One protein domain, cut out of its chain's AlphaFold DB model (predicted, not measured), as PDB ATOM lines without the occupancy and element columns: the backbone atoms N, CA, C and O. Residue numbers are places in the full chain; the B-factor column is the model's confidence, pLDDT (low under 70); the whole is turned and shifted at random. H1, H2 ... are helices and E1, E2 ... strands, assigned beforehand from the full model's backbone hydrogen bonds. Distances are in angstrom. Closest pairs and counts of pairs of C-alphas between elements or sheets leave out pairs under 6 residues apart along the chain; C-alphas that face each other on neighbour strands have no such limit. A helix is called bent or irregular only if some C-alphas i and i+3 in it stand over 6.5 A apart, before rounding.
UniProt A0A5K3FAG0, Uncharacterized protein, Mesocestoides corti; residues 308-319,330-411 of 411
ATOM      1  N   TYR A 308      38.112  38.096   0.127       88.56
ATOM      2  CA  TYR A 308      37.465  37.878  -1.148       88.56
ATOM      3  C   TYR A 308      37.839  36.496  -1.660       88.56
ATOM      4  O   TYR A 308      39.015  36.193  -1.854       88.56
ATOM      5  N   VAL A 309      36.831  35.665  -1.892       90.62
ATOM      6  CA  VAL A 309      36.988  34.333  -2.471       90.62
ATOM      7  C   VAL A 309      36.076  34.207  -3.677       90.62
ATOM      8  O   VAL A 309      34.892  34.523  -3.591       90.62
ATOM      9  N   CYS A 310      36.627  33.728  -4.786       90.19
ATOM     10  CA  CYS A 310      35.877  33.407  -5.991       90.19
ATOM     11  C   CYS A 310      36.301  32.024  -6.493       90.19
ATOM     12  O   CYS A 310      37.461  31.818  -6.834       90.19
ATOM     13  N   VAL A 311      35.383  31.064  -6.531       87.50
ATOM     14  CA  VAL A 311      35.640  29.725  -7.073       87.50
ATOM     15  C   VAL A 311      34.737  29.526  -8.278       87.50
ATOM     16  O   VAL A 311      33.518  29.489  -8.131       87.50
ATOM     17  N   VAL A 312      35.337  29.419  -9.456       83.06
ATOM     18  CA  VAL A 312      34.666  29.206 -10.736       83.06
ATOM     19  C   VAL A 312      34.899  27.766 -11.171       83.06
ATOM     20  O   VAL A 312      36.044  27.336 -11.303       83.06
ATOM     21  N   SER A 313      33.817  27.031 -11.389       79.50
ATOM     22  CA  SER A 313      33.830  25.689 -11.958       79.50
ATOM     23  C   SER A 313      33.152  25.729 -13.320       79.50
ATOM     24  O   SER A 313      31.979  26.080 -13.393       79.50
ATOM     25  N   GLU A 314      33.847  25.353 -14.387       71.75
ATOM     26  CA  GLU A 314      33.186  25.056 -15.661       71.75
ATOM     27  C   GLU A 314      32.679  23.620 -15.646       71.75
ATOM     28  O   GLU A 314      33.419  22.721 -15.268       71.75
ATOM     29  N   ALA A 315      31.430  23.381 -16.028       59.50
ATOM     30  CA  ALA A 315      30.878  22.036 -16.116       59.50
ATOM     31  C   ALA A 315      30.963  21.533 -17.562       59.50
ATOM     32  O   ALA A 315      29.983  21.566 -18.297       59.50
ATOM     33  N   SER A 316      32.128  21.039 -17.987       50.59
ATOM     34  CA  SER A 316      32.230  20.334 -19.268       50.59
ATOM     35  C   SER A 316      31.969  18.838 -19.046       50.59
ATOM     36  O   SER A 316      32.862  18.105 -18.628       50.59
ATOM     37  N   ASN A 317      30.746  18.381 -19.328       42.94
ATOM     38  CA  ASN A 317      30.341  16.964 -19.430       42.94
ATOM     39  C   ASN A 317      30.202  16.117 -18.145       42.94
ATOM     40  O   ASN A 317      29.992  14.909 -18.255       42.94
ATOM     41  N   CYS A 318      30.236  16.691 -16.940       39.38
ATOM     42  CA  CYS A 318      30.004  15.930 -15.704       39.38
ATOM     43  C   CYS A 318      28.647  16.269 -15.070       39.38
ATOM     44  O   CYS A 318      28.327  17.430 -14.838       39.38
ATOM     45  N   SER A 319      27.886  15.238 -14.697       43.41
ATOM     46  CA  SER A 319      26.624  15.274 -13.932       43.41
ATOM     47  C   SER A 319      26.729  15.895 -12.526       43.41
ATOM     48  O   SER A 319      25.771  15.874 -11.754       43.41
ATOM     49  N   GLU A 330      27.315  28.692   4.943       82.94
ATOM     50  CA  GLU A 330      27.104  28.977   6.369       82.94
ATOM     51  C   GLU A 330      28.249  28.425   7.225       82.94
ATOM     52  O   GLU A 330      28.736  29.111   8.125       82.94
ATOM     53  N   ARG A 331      28.730  27.216   6.917       81.38
ATOM     54  CA  ARG A 331      29.878  26.593   7.586       81.38
ATOM     55  C   ARG A 331      31.182  27.357   7.346       81.38
ATOM     56  O   ARG A 331      31.883  27.627   8.318       81.38
ATOM     57  N   LEU A 332      31.470  27.774   6.110       80.50
ATOM     58  CA  LEU A 332      32.623  28.635   5.806       80.50
ATOM     59  C   LEU A 332      32.593  29.928   6.630       80.50
ATOM     60  O   LEU A 332      33.581  30.306   7.261       80.50
ATOM     61  N   LEU A 333      31.430  30.582   6.668       77.50
ATOM     62  CA  LEU A 333      31.253  31.859   7.354       77.50
ATOM     63  C   LEU A 333      31.441  31.763   8.871       77.50
ATOM     64  O   LEU A 333      31.858  32.750   9.477       77.50
ATOM     65  N   LYS A 334      31.202  30.598   9.497       75.00
ATOM     66  CA  LYS A 334      31.484  30.391  10.932       75.00
ATOM     67  C   LYS A 334      32.962  30.620  11.275       75.00
ATOM     68  O   LYS A 334      33.249  31.124  12.356       75.00
ATOM     69  N   GLY A 335      33.886  30.291  10.367       67.94
ATOM     70  CA  GLY A 335      35.325  30.546  10.544       67.94
ATOM     71  C   GLY A 335      35.730  32.004  10.294       67.94
ATOM     72  O   GLY A 335      36.770  32.471  10.759       67.94
ATOM     73  N   TRP A 336      34.894  32.767   9.592       73.81
ATOM     74  CA  TRP A 336      35.213  34.109   9.123       73.81
ATOM     75  C   TRP A 336      34.662  35.175  10.072       73.81
ATOM     76  O   TRP A 336      33.619  35.787   9.839       73.81
ATOM     77  N   SER A 337      35.405  35.466  11.143       58.22
ATOM     78  CA  SER A 337      35.053  36.579  12.037       58.22
ATOM     79  C   SER A 337      35.020  37.923  11.281       58.22
ATOM     80  O   SER A 337      35.890  38.234  10.458       58.22
ATOM     81  N   CYS A 338      33.990  38.737  11.536       53.31
ATOM     82  CA  CYS A 338      33.830  40.075  10.960       53.31
ATOM     83  C   CYS A 338      34.751  41.083  11.668       53.31
ATOM     84  O   CYS A 338      34.293  41.891  12.478       53.31
ATOM     85  N   ARG A 339      36.062  41.040  11.401       51.69
ATOM     86  CA  ARG A 339      36.970  42.125  11.811       51.69
ATOM     87  C   ARG A 339      36.796  43.339  10.889       51.69
ATOM     88  O   ARG A 339      36.491  43.195   9.708       51.69
ATOM     89  N   LYS A 340      36.920  44.535  11.475       46.53
ATOM     90  CA  LYS A 340      36.641  45.837  10.845       46.53
ATOM     91  C   LYS A 340      37.506  46.043   9.595       46.53
ATOM     92  O   LYS A 340      38.722  45.925   9.671       46.53
ATOM     93  N   GLY A 341      36.883  46.432   8.487       47.50
ATOM     94  CA  GLY A 341      37.569  46.918   7.295       47.50
ATOM     95  C   GLY A 341      36.594  47.624   6.340       47.50
ATOM     96  O   GLY A 341      35.391  47.384   6.437       47.50
ATOM     97  N   PRO A 342      37.087  48.521   5.464       42.50
ATOM     98  CA  PRO A 342      36.247  49.442   4.684       42.50
ATOM     99  C   PRO A 342      35.467  48.778   3.538       42.50
ATOM    100  O   PRO A 342      34.447  49.308   3.113       42.50
ATOM    101  N   LEU A 343      35.904  47.603   3.085       55.59
ATOM    102  CA  LEU A 343      35.242  46.799   2.062       55.59
ATOM    103  C   LEU A 343      34.875  45.438   2.668       55.59
ATOM    104  O   LEU A 343      35.672  44.837   3.405       55.59
ATOM    105  N   GLY A 344      33.629  45.021   2.449       65.38
ATOM    106  CA  GLY A 344      33.071  43.821   3.059       65.38
ATOM    107  C   GLY A 344      33.670  42.532   2.491       65.38
ATOM    108  O   GLY A 344      34.414  42.546   1.517       65.38
ATOM    109  N   LYS A 345      33.379  41.410   3.148       76.81
ATOM    110  CA  LYS A 345      33.877  40.089   2.758       76.81
ATOM    111  C   LYS A 345      32.938  39.447   1.723       76.81
ATOM    112  O   LYS A 345      31.728  39.438   1.950       76.81
ATOM    113  N   TYR A 346      33.489  38.900   0.639       86.50
ATOM    114  CA  TYR A 346      32.748  38.229  -0.437       86.50
ATOM    115  C   TYR A 346      33.231  36.795  -0.607       86.50
ATOM    116  O   TYR A 346      34.432  36.539  -0.646       86.50
ATOM    117  N   ILE A 347      32.288  35.873  -0.746       89.38
ATOM    118  CA  ILE A 347      32.556  34.493  -1.140       89.38
ATOM    119  C   ILE A 347      31.606  34.181  -2.281       89.38
ATOM    120  O   ILE A 347      30.398  34.163  -2.063       89.38
ATOM    121  N   LEU A 348      32.132  33.964  -3.480       90.19
ATOM    122  CA  LEU A 348      31.359  33.610  -4.661       90.19
ATOM    123  C   LEU A 348      31.766  32.223  -5.141       90.19
ATOM    124  O   LEU A 348      32.941  31.949  -5.373       90.19
ATOM    125  N   PHE A 349      30.774  31.367  -5.318       88.25
ATOM    126  CA  PHE A 349      30.887  30.113  -6.035       88.25
ATOM    127  C   PHE A 349      30.122  30.283  -7.345       88.25
ATOM    128  O   PHE A 349      28.934  30.607  -7.331       88.25
ATOM    129  N   ILE A 350      30.812  30.105  -8.467       86.44
ATOM    130  CA  ILE A 350      30.277  30.261  -9.819       86.44
ATOM    131  C   ILE A 350      30.368  28.923 -10.569       86.44
ATOM    132  O   ILE A 350      31.426  28.301 -10.596       86.44
ATOM    133  N   SER A 351      29.255  28.473 -11.143       82.12
ATOM    134  CA  SER A 351      29.170  27.351 -12.084       82.12
ATOM    135  C   SER A 351      28.948  27.932 -13.472       82.12
ATOM    136  O   SER A 351      27.974  28.660 -13.666       82.12
ATOM    137  N   HIS A 352      29.841  27.657 -14.413       76.56
ATOM    138  CA  HIS A 352      29.668  28.020 -15.816       76.56
ATOM    139  C   HIS A 352      29.200  26.783 -16.584       76.56
ATOM    140  O   HIS A 352      29.900  25.770 -16.622       76.56
ATOM    141  N   GLU A 353      27.996  26.857 -17.143       73.69
ATOM    142  CA  GLU A 353      27.329  25.790 -17.886       73.69
ATOM    143  C   GLU A 353      26.988  26.300 -19.293       73.69
ATOM    144  O   GLU A 353      26.840  27.505 -19.497       73.69
ATOM    145  N   ASP A 354      26.780  25.401 -20.260       66.81
ATOM    146  CA  ASP A 354      26.484  25.768 -21.660       66.81
ATOM    147  C   ASP A 354      25.281  26.722 -21.817       66.81
ATOM    148  O   ASP A 354      25.131  27.398 -22.833       66.81
ATOM    149  N   ARG A 355      24.388  26.757 -20.820       67.88
ATOM    150  CA  ARG A 355      23.148  27.548 -20.822       67.88
ATOM    151  C   ARG A 355      23.233  28.840 -20.009       67.88
ATOM    152  O   ARG A 355      22.274  29.610 -20.023       67.88
ATOM    153  N   GLY A 356      24.338  29.081 -19.305       75.75
ATOM    154  CA  GLY A 356      24.519  30.276 -18.491       75.75
ATOM    155  C   GLY A 356      25.402  30.059 -17.268       75.75
ATOM    156  O   GLY A 356      26.099  29.060 -17.111       75.75
ATOM    157  N   ILE A 357      25.377  31.044 -16.380       84.12
ATOM    158  CA  ILE A 357      26.225  31.110 -15.199       84.12
ATOM    159  C   ILE A 357      25.346  31.046 -13.956       84.12
ATOM    160  O   ILE A 357      24.542  31.945 -13.707       84.12
ATOM    161  N   SER A 358      25.538  30.015 -13.138       85.69
ATOM    162  CA  SER A 358      24.911  29.895 -11.823       85.69
ATOM    163  C   SER A 358      25.847  30.432 -10.748       85.69
ATOM    164  O   SER A 358      27.031  30.100 -10.724       85.69
ATOM    165  N   CYS A 359      25.340  31.253  -9.833       88.25
ATOM    166  CA  CYS A 359      26.129  31.808  -8.741       88.25
ATOM    167  C   CYS A 359      25.444  31.596  -7.390       88.25
ATOM    168  O   CYS A 359      24.249  31.846  -7.216       88.25
ATOM    169  N   LEU A 360      26.230  31.163  -6.406       88.00
ATOM    170  CA  LEU A 360      25.847  31.085  -5.005       88.00
ATOM    171  C   LEU A 360      26.968  31.689  -4.155       88.00
ATOM    172  O   LEU A 360      28.136  31.352  -4.326       88.00
ATOM    173  N   GLY A 361      26.635  32.564  -3.211       84.44
ATOM    174  CA  GLY A 361      27.665  33.243  -2.441       84.44
ATOM    175  C   GLY A 361      27.189  33.881  -1.150       84.44
ATOM    176  O   GLY A 361      26.006  33.895  -0.818       84.44
ATOM    177  N   ALA A 362      28.142  34.431  -0.412       81.75
ATOM    178  CA  ALA A 362      27.907  35.309   0.719       81.75
ATOM    179  C   ALA A 362      28.435  36.701   0.392       81.75
ATOM    180  O   ALA A 362      29.597  36.857   0.013       81.75
ATOM    181  N   VAL A 363      27.582  37.705   0.581       81.12
ATOM    182  CA  VAL A 363      27.913  39.114   0.362       81.12
ATOM    183  C   VAL A 363      27.727  39.922   1.648       81.12
ATOM    184  O   VAL A 363      26.974  39.509   2.541       81.12
ATOM    185  N   PRO A 364      28.387  41.083   1.781       74.25
ATOM    186  CA  PRO A 364      28.209  41.959   2.932       74.25
ATOM    187  C   PRO A 364      26.758  42.434   3.040       74.25
ATOM    188  O   PRO A 364      26.154  42.870   2.061       74.25
ATOM    189  N   ASN A 365      26.177  42.387   4.240       70.25
ATOM    190  CA  ASN A 365      24.854  42.959   4.458       70.25
ATOM    191  C   ASN A 365      24.953  44.493   4.523       70.25
ATOM    192  O   ASN A 365      25.526  45.048   5.463       70.25
ATOM    193  N   SER A 366      24.338  45.177   3.554       61.31
ATOM    194  CA  SER A 366      24.317  46.643   3.454       61.31
ATOM    195  C   SER A 366      23.694  47.340   4.671       61.31
ATOM    196  O   SER A 366      24.067  48.467   4.986       61.31
ATOM    197  N   LYS A 367      22.794  46.666   5.404       56.22
ATOM    198  CA  LYS A 367      22.109  47.213   6.590       56.22
ATOM    199  C   LYS A 367      22.829  46.919   7.908       56.22
ATOM    200  O   LYS A 367      22.617  47.613   8.895       56.22
ATOM    201  N   ALA A 368      23.688  45.903   7.942       56.72
ATOM    202  CA  ALA A 368      24.421  45.501   9.135       56.72
ATOM    203  C   ALA A 368      25.846  45.107   8.742       56.72
ATOM    204  O   ALA A 368      26.100  43.950   8.418       56.72
ATOM    205  N   ARG A 369      26.789  46.057   8.836       53.84
ATOM    206  CA  ARG A 369      28.205  45.942   8.406       53.84
ATOM    207  C   ARG A 369      28.992  44.742   8.982       53.84
ATOM    208  O   ARG A 369      30.151  44.555   8.638       53.84
ATOM    209  N   ARG A 370      28.396  43.956   9.888       54.56
ATOM    210  CA  ARG A 370      28.978  42.773  10.552       54.56
ATOM    211  C   ARG A 370      28.216  41.469  10.284       54.56
ATOM    212  O   ARG A 370      28.476  40.477  10.955       54.56
ATOM    213  N   ARG A 371      27.227  41.467   9.389       64.56
ATOM    214  CA  ARG A 371      26.476  40.264   9.015       64.56
ATOM    215  C   ARG A 371      26.655  39.998   7.530       64.56
ATOM    216  O   ARG A 371      26.711  40.924   6.727       64.56
ATOM    217  N   PHE A 372      26.721  38.725   7.181       70.12
ATOM    218  CA  PHE A 372      26.669  38.277   5.799       70.12
ATOM    219  C   PHE A 372      25.216  38.070   5.390       70.12
ATOM    220  O   PHE A 372      24.388  37.653   6.201       70.12
ATOM    221  N   ARG A 373      24.914  38.347   4.126       78.94
ATOM    222  CA  ARG A 373      23.723  37.829   3.465       78.94
ATOM    223  C   ARG A 373      24.189  36.739   2.516       78.94
ATOM    224  O   ARG A 373      24.931  37.018   1.580       78.94
ATOM    225  N   ILE A 374      23.751  35.511   2.761       80.38
ATOM    226  CA  ILE A 374      23.899  34.452   1.766       80.38
ATOM    227  C   ILE A 374      22.880  34.743   0.678       80.38
ATOM    228  O   ILE A 374      21.694  34.933   0.967       80.38
ATOM    229  N   THR A 375      23.359  34.889  -0.549       77.94
ATOM    230  CA  THR A 375      22.492  35.086  -1.700       77.94
ATOM    231  C   THR A 375      21.755  33.783  -1.962       77.94
ATOM    232  O   THR A 375      22.325  32.700  -1.837       77.94
ATOM    233  N   GLU A 376      20.483  33.871  -2.333       77.81
ATOM    234  CA  GLU A 376      19.848  32.737  -2.999       77.81
ATOM    235  C   GLU A 376      20.615  32.448  -4.287       77.81
ATOM    236  O   GLU A 376      21.206  33.362  -4.875       77.81
ATOM    237  N   ARG A 377      20.661  31.174  -4.683       83.25
ATOM    238  CA  ARG A 377      21.282  30.801  -5.949       83.25
ATOM    239  C   ARG A 377      20.531  31.515  -7.065       83.25
ATOM    240  O   ARG A 377      19.304  31.485  -7.093       83.25
ATOM    241  N   PHE A 378      21.267  32.170  -7.946       85.75
ATOM    242  CA  PHE A 378      20.695  32.862  -9.088       85.75
ATOM    243  C   PHE A 378      21.492  32.532 -10.339       85.75
ATOM    244  O   PHE A 378      22.668  32.180 -10.266       85.75
ATOM    245  N   GLU A 379      20.837  32.686 -11.479       88.12
ATOM    246  CA  GLU A 379      21.423  32.429 -12.785       88.12
ATOM    247  C   GLU A 379      21.480  33.727 -13.581       88.12
ATOM    248  O   GLU A 379      20.598  34.585 -13.475       88.12
ATOM    249  N   VAL A 380      22.551  33.887 -14.348       86.69
ATOM    250  CA  VAL A 380      22.721  34.973 -15.307       86.69
ATOM    251  C   VAL A 380      23.202  34.400 -16.636       86.69
ATOM    252  O   VAL A 380      23.969  33.440 -16.641       86.69
ATOM    253  N   PRO A 381      22.772  34.958 -17.777       83.31
ATOM    254  CA  PRO A 381      23.083  34.361 -19.069       83.31
ATOM    255  C   PRO A 381      24.535  34.606 -19.502       83.31
ATOM    256  O   PRO A 381      25.063  33.820 -20.281       83.31
ATOM    257  N   ARG A 382      25.188  35.682 -19.034       82.31
ATOM    258  CA  ARG A 382      26.558  36.044 -19.443       82.31
ATOM    259  C   ARG A 382      27.404  36.541 -18.275       82.31
ATOM    260  O   ARG A 382      26.887  37.047 -17.279       82.31
ATOM    261  N   TRP A 383      28.725  36.479 -18.441       80.69
ATOM    262  CA  TRP A 383      29.703  37.001 -17.478       80.69
ATOM    263  C   TRP A 383      29.496  38.482 -17.177       80.69
ATOM    264  O   TRP A 383      29.545  38.881 -16.015       80.69
ATOM    265  N   LEU A 384      29.197  39.285 -18.200       81.75
ATOM    266  CA  LEU A 384      28.910  40.706 -18.029       81.75
ATOM    267  C   LEU A 384      27.756  40.960 -17.048       81.75
ATOM    268  O   LEU A 384      27.832  41.880 -16.236       81.75
ATOM    269  N   ASP A 385      26.722  40.120 -17.075       83.75
ATOM    270  CA  ASP A 385      25.572  40.239 -16.178       83.75
ATOM    271  C   ASP A 385      25.968  39.896 -14.722       83.75
ATOM    272  O   ASP A 385      25.448  40.487 -13.772       83.75
ATOM    273  N   LEU A 386      26.946  38.998 -14.526       84.06
ATOM    274  CA  LEU A 386      27.534  38.718 -13.210       84.06
ATOM    275  C   LEU A 386      28.412  39.878 -12.712       84.06
ATOM    276  O   LEU A 386      28.310  40.269 -11.548       84.06
ATOM    277  N   VAL A 387      29.241  40.451 -13.589       83.50
ATOM    278  CA  VAL A 387      30.084  41.621 -13.289       83.50
ATOM    279  C   VAL A 387      29.213  42.816 -12.897       83.50
ATOM    280  O   VAL A 387      29.484  43.465 -11.888       83.50
ATOM    281  N   ALA A 388      28.124  43.059 -13.632       82.56
ATOM    282  CA  ALA A 388      27.160  44.121 -13.344       82.56
ATOM    283  C   ALA A 388      26.432  43.932 -12.004       82.56
ATOM    284  O   ALA A 388      25.984  44.906 -11.400       82.56
ATOM    285  N   ARG A 389      26.320  42.690 -11.519       84.31
ATOM    286  CA  ARG A 389      25.694  42.373 -10.228       84.31
ATOM    287  C   ARG A 389      26.626  42.571  -9.033       84.31
ATOM    288  O   ARG A 389      26.131  42.802  -7.931       84.31
ATOM    289  N   PHE A 390      27.938  42.502  -9.251       84.06
ATOM    290  CA  PHE A 390      28.966  42.756  -8.236       84.06
ATOM    291  C   PHE A 390      30.029  43.744  -8.750       84.06
ATOM    292  O   PHE A 390      31.209  43.381  -8.853       84.06
ATOM    293  N   PRO A 391      29.644  44.988  -9.097       80.50
ATOM    294  CA  PRO A 391      30.559  45.977  -9.666       80.50
ATOM    295  C   PRO A 391      31.699  46.344  -8.705       80.50
ATOM    296  O   PRO A 391      32.808  46.652  -9.133       80.50
ATOM    297  N   GLU A 392      31.475  46.245  -7.396       79.06
ATOM    298  CA  GLU A 392      32.482  46.489  -6.364       79.06
ATOM    299  C   GLU A 392      33.641  45.482  -6.377       79.06
ATOM    300  O   GLU A 392      34.714  45.765  -5.846       79.06
ATOM    301  N   LEU A 393      33.450  44.316  -7.002       83.50
ATOM    302  CA  LEU A 393      34.495  43.311  -7.163       83.50
ATOM    303  C   LEU A 393      35.367  43.558  -8.400       83.50
ATOM    304  O   LEU A 393      36.301  42.793  -8.642       83.50
ATOM    305  N   PHE A 394      35.127  44.634  -9.162       81.38
ATOM    306  CA  PHE A 394      35.854  44.893 -10.402       81.38
ATOM    307  C   PHE A 394      37.361  45.076 -10.197       81.38
ATOM    308  O   PHE A 394      38.157  44.381 -10.824       81.38
ATOM    309  N   SER A 395      37.767  45.933  -9.259       76.75
ATOM    310  CA  SER A 395      39.182  46.156  -8.913       76.75
ATOM    311  C   SER A 395      39.794  45.035  -8.055       76.75
ATOM    312  O   SER A 395      41.006  45.006  -7.806       76.75
ATOM    313  N   VAL A 396      38.963  44.097  -7.587       80.75
ATOM    314  CA  VAL A 396      39.379  42.960  -6.758       80.75
ATOM    315  C   VAL A 396      39.684  41.746  -7.630       80.75
ATOM    316  O   VAL A 396      40.805  41.243  -7.551       80.75
ATOM    317  N   PHE A 397      38.714  41.328  -8.449       81.25
ATOM    318  CA  PHE A 397      38.732  40.121  -9.276       81.25
ATOM    319  C   PHE A 397      38.570  40.407 -10.768       81.25
ATOM    320  O   PHE A 397      39.342  39.886 -11.567       81.25
ATOM    321  N   TRP A 398      37.558  41.194 -11.161       79.62
ATOM    322  CA  TRP A 398      37.097  41.186 -12.556       79.62
ATOM    323  C   TRP A 398      38.106  41.770 -13.533       79.62
ATOM    324  O   TRP A 398      38.276  41.213 -14.608       79.62
ATOM    325  N   GLN A 399      38.823  42.828 -13.159       79.44
ATOM    326  CA  GLN A 399      39.843  43.420 -14.021       79.44
ATOM    327  C   GLN A 399      40.957  42.423 -14.371       79.44
ATOM    328  O   GLN A 399      41.412  42.367 -15.510       79.44
ATOM    329  N   ASP A 400      41.413  41.649 -13.389       76.12
ATOM    330  CA  ASP A 400      42.472  40.668 -13.592       76.12
ATOM    331  C   ASP A 400      41.937  39.418 -14.306       76.12
ATOM    332  O   ASP A 400      42.593  38.903 -15.210       76.12
ATOM    333  N   LEU A 401      40.724  38.973 -13.959       73.00
ATOM    334  CA  LEU A 401      40.060  37.832 -14.588       73.00
ATOM    335  C   LEU A 401      39.746  38.095 -16.070       73.00
ATOM    336  O   LEU A 401      39.937  37.201 -16.882       73.00
ATOM    337  N   ALA A 402      39.372  39.323 -16.443       71.31
ATOM    338  CA  ALA A 402      39.129  39.725 -17.835       71.31
ATOM    339  C   ALA A 402      40.365  39.586 -18.743       71.31
ATOM    340  O   ALA A 402      40.250  39.600 -19.966       71.31
ATOM    341  N   SER A 403      41.568  39.481 -18.163       67.31
ATOM    342  CA  SER A 403      42.789  39.247 -18.938       67.31
ATOM    343  C   SER A 403      42.949  37.795 -19.410       67.31
ATOM    344  O   SER A 403      43.737  37.565 -20.336       67.31
ATOM    345  N   GLU A 404      42.168  36.882 -18.815       68.12
ATOM    346  CA  GLU A 404      42.216  35.421 -18.976       68.12
ATOM    347  C   GLU A 404      40.858  34.794 -19.353       68.12
ATOM    348  O   GLU A 404      40.822  33.708 -19.916       68.12
ATOM    349  N   VAL A 405      39.736  35.461 -19.061       66.56
ATOM    350  CA  VAL A 405      38.373  35.006 -19.367       66.56
ATOM    351  C   VAL A 405      37.680  36.052 -20.227       66.56
ATOM    352  O   VAL A 405      37.686  37.239 -19.897       66.56
ATOM    353  N   ASP A 406      37.033  35.609 -21.301       64.00
ATOM    354  CA  ASP A 406      36.183  36.480 -22.103       64.00
ATOM    355  C   ASP A 406      34.861  36.751 -21.380       64.00
ATOM    356  O   ASP A 406      34.028  35.864 -21.185       64.00
ATOM    357  N   PHE A 407      34.659  38.001 -20.971       60.84
ATOM    358  CA  PHE A 407      33.396  38.432 -20.378       60.84
ATOM    359  C   PHE A 407      32.307  38.748 -21.410       60.84
ATOM    360  O   PHE A 407      31.194  39.110 -21.019       60.84
ATOM    361  N   GLY A 408      32.604  38.621 -22.707       51.31
ATOM    362  CA  GLY A 408      31.718  39.022 -23.795       51.31
ATOM    363  C   GLY A 408      31.550  40.540 -23.874       51.31
ATOM    364  O   GLY A 408      30.494  41.022 -24.286       51.31
ATOM    365  N   ILE A 409      32.556  41.297 -23.421       47.69
ATOM    366  CA  ILE A 409      32.588  42.756 -23.538       47.69
ATOM    367  C   ILE A 409      33.168  43.070 -24.923       47.69
ATOM    368  O   ILE A 409      34.307  42.678 -25.177       47.69
ATOM    369  N   PRO A 410      32.420  43.719 -25.836       33.50
ATOM    370  CA  PRO A 410      32.969  44.112 -27.130       33.50
ATOM    371  C   PRO A 410      34.181  45.031 -26.918       33.50
ATOM    372  O   PRO A 410      34.118  45.946 -26.094       33.50
ATOM    373  N   ALA A 411      35.274  44.704 -27.614       36.66
ATOM    374  CA  ALA A 411      36.580  45.355 -27.511       36.66
ATOM    375  C   ALA A 411      36.563  46.835 -27.913       36.66
ATOM    376  O   ALA A 411      35.769  47.189 -28.817       36.66
TER     377      ALA A 411
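What this domain is: This is residues 308 to 319 and 330 to 411 of the 411 residues of an uncharacterized protein of Mesocestoides corti (UniProt A0A5K3FAG0). A twisted sheet, with the long strands E1, E2 and E3 side by side and the short strands E4 and E5 one after the other along the far side of E3, has a helical hairpin, H2 and H3, over one face. H2 packs over E3 and E5, H3 only grazes the sheet with its residues 393 to 397, coming nearest to E1 at Tyr 308, and the short H1 grazes it near E4. The printed part has 94 residues, with elements in the order E1 H1 E2 E3 E4 E5 H2 H3; the class is mixed, helices and strands. The branched sheet is mixed: E1 and E2 are parallel, the other neighbour pairs antiparallel. The whole is compact, with a radius of gyration of the C-alphas of 14.2 A and spans of 37 by 34 by 20 A.

How they stand to each other: E1, residues 308 to 314, is an edge strand, parallel to E2, residues 346 to 353, at 10 degrees; N 311 and O 348 are 2.8 A apart, within hydrogen-bond range. H1, residues 330 to 335, only grazes the sheet with residues 330 to 333. On the other side of E2 from E1 is E3, residues 356 to 364, antiparallel at 173 degrees in a hairpin, with N 349 and O 360 2.8 A apart. E3 bends by 54 degrees at residue 361. E4, residues 372 to 374, makes a hairpin with E3, and N 373 and O 363 are 2.8 A apart; E2, E3 and E4 form a meander, each strand the antiparallel neighbour of the one before. E5, residues 378 to 380, is on the same side of E3 as E4, beside residues 356 to 359, with N 357 and O 380 2.8 A apart. H2, residues 383 to 389, is on the sheet at a height of 9.7 A, over E3 and only just over E5, with 3 of its C-alphas there. H3, residues 391 to 401, makes a helical hairpin with H2; they only just touch, with 3 pairs of C-alphas within 8 A, the closest Val 387 and Trp 398 at 7.1 A, at a shallow tilt of 27 degrees, opposite ways. Every O i to N i+4 pair is within hydrogen-bond range in H2, but 1 of 2 in H1 and 3 of 7 in H3, where 4 of 8 O i to N i+3 pairs are.

Where its parts are: E1 begins at C-alpha 308, (37.465, 37.878, -1.148), and is 19.8 A long. E2 measures 22.1 A and E3 24.7 A. H3 measures 13.4 A, ends at C-alpha 401, (40.060, 37.832, -14.588), and is irregular: C-alphas 396 and 399 are 7.3 A apart.

The domain as a whole: The two C-alphas farthest apart, those of Asn 317 and Lys 340, are 42.3 A apart. Residues 320 to 329 are not printed; C-alphas 319 and 330 across this cut are 24.5 A apart. Of the links printed whole, none is long. The mean pLDDT of the printed part is 72.7, and 31 residues are under 70, among them 315 to 319, 337 to 344, 366 to 371 and 403 to 411.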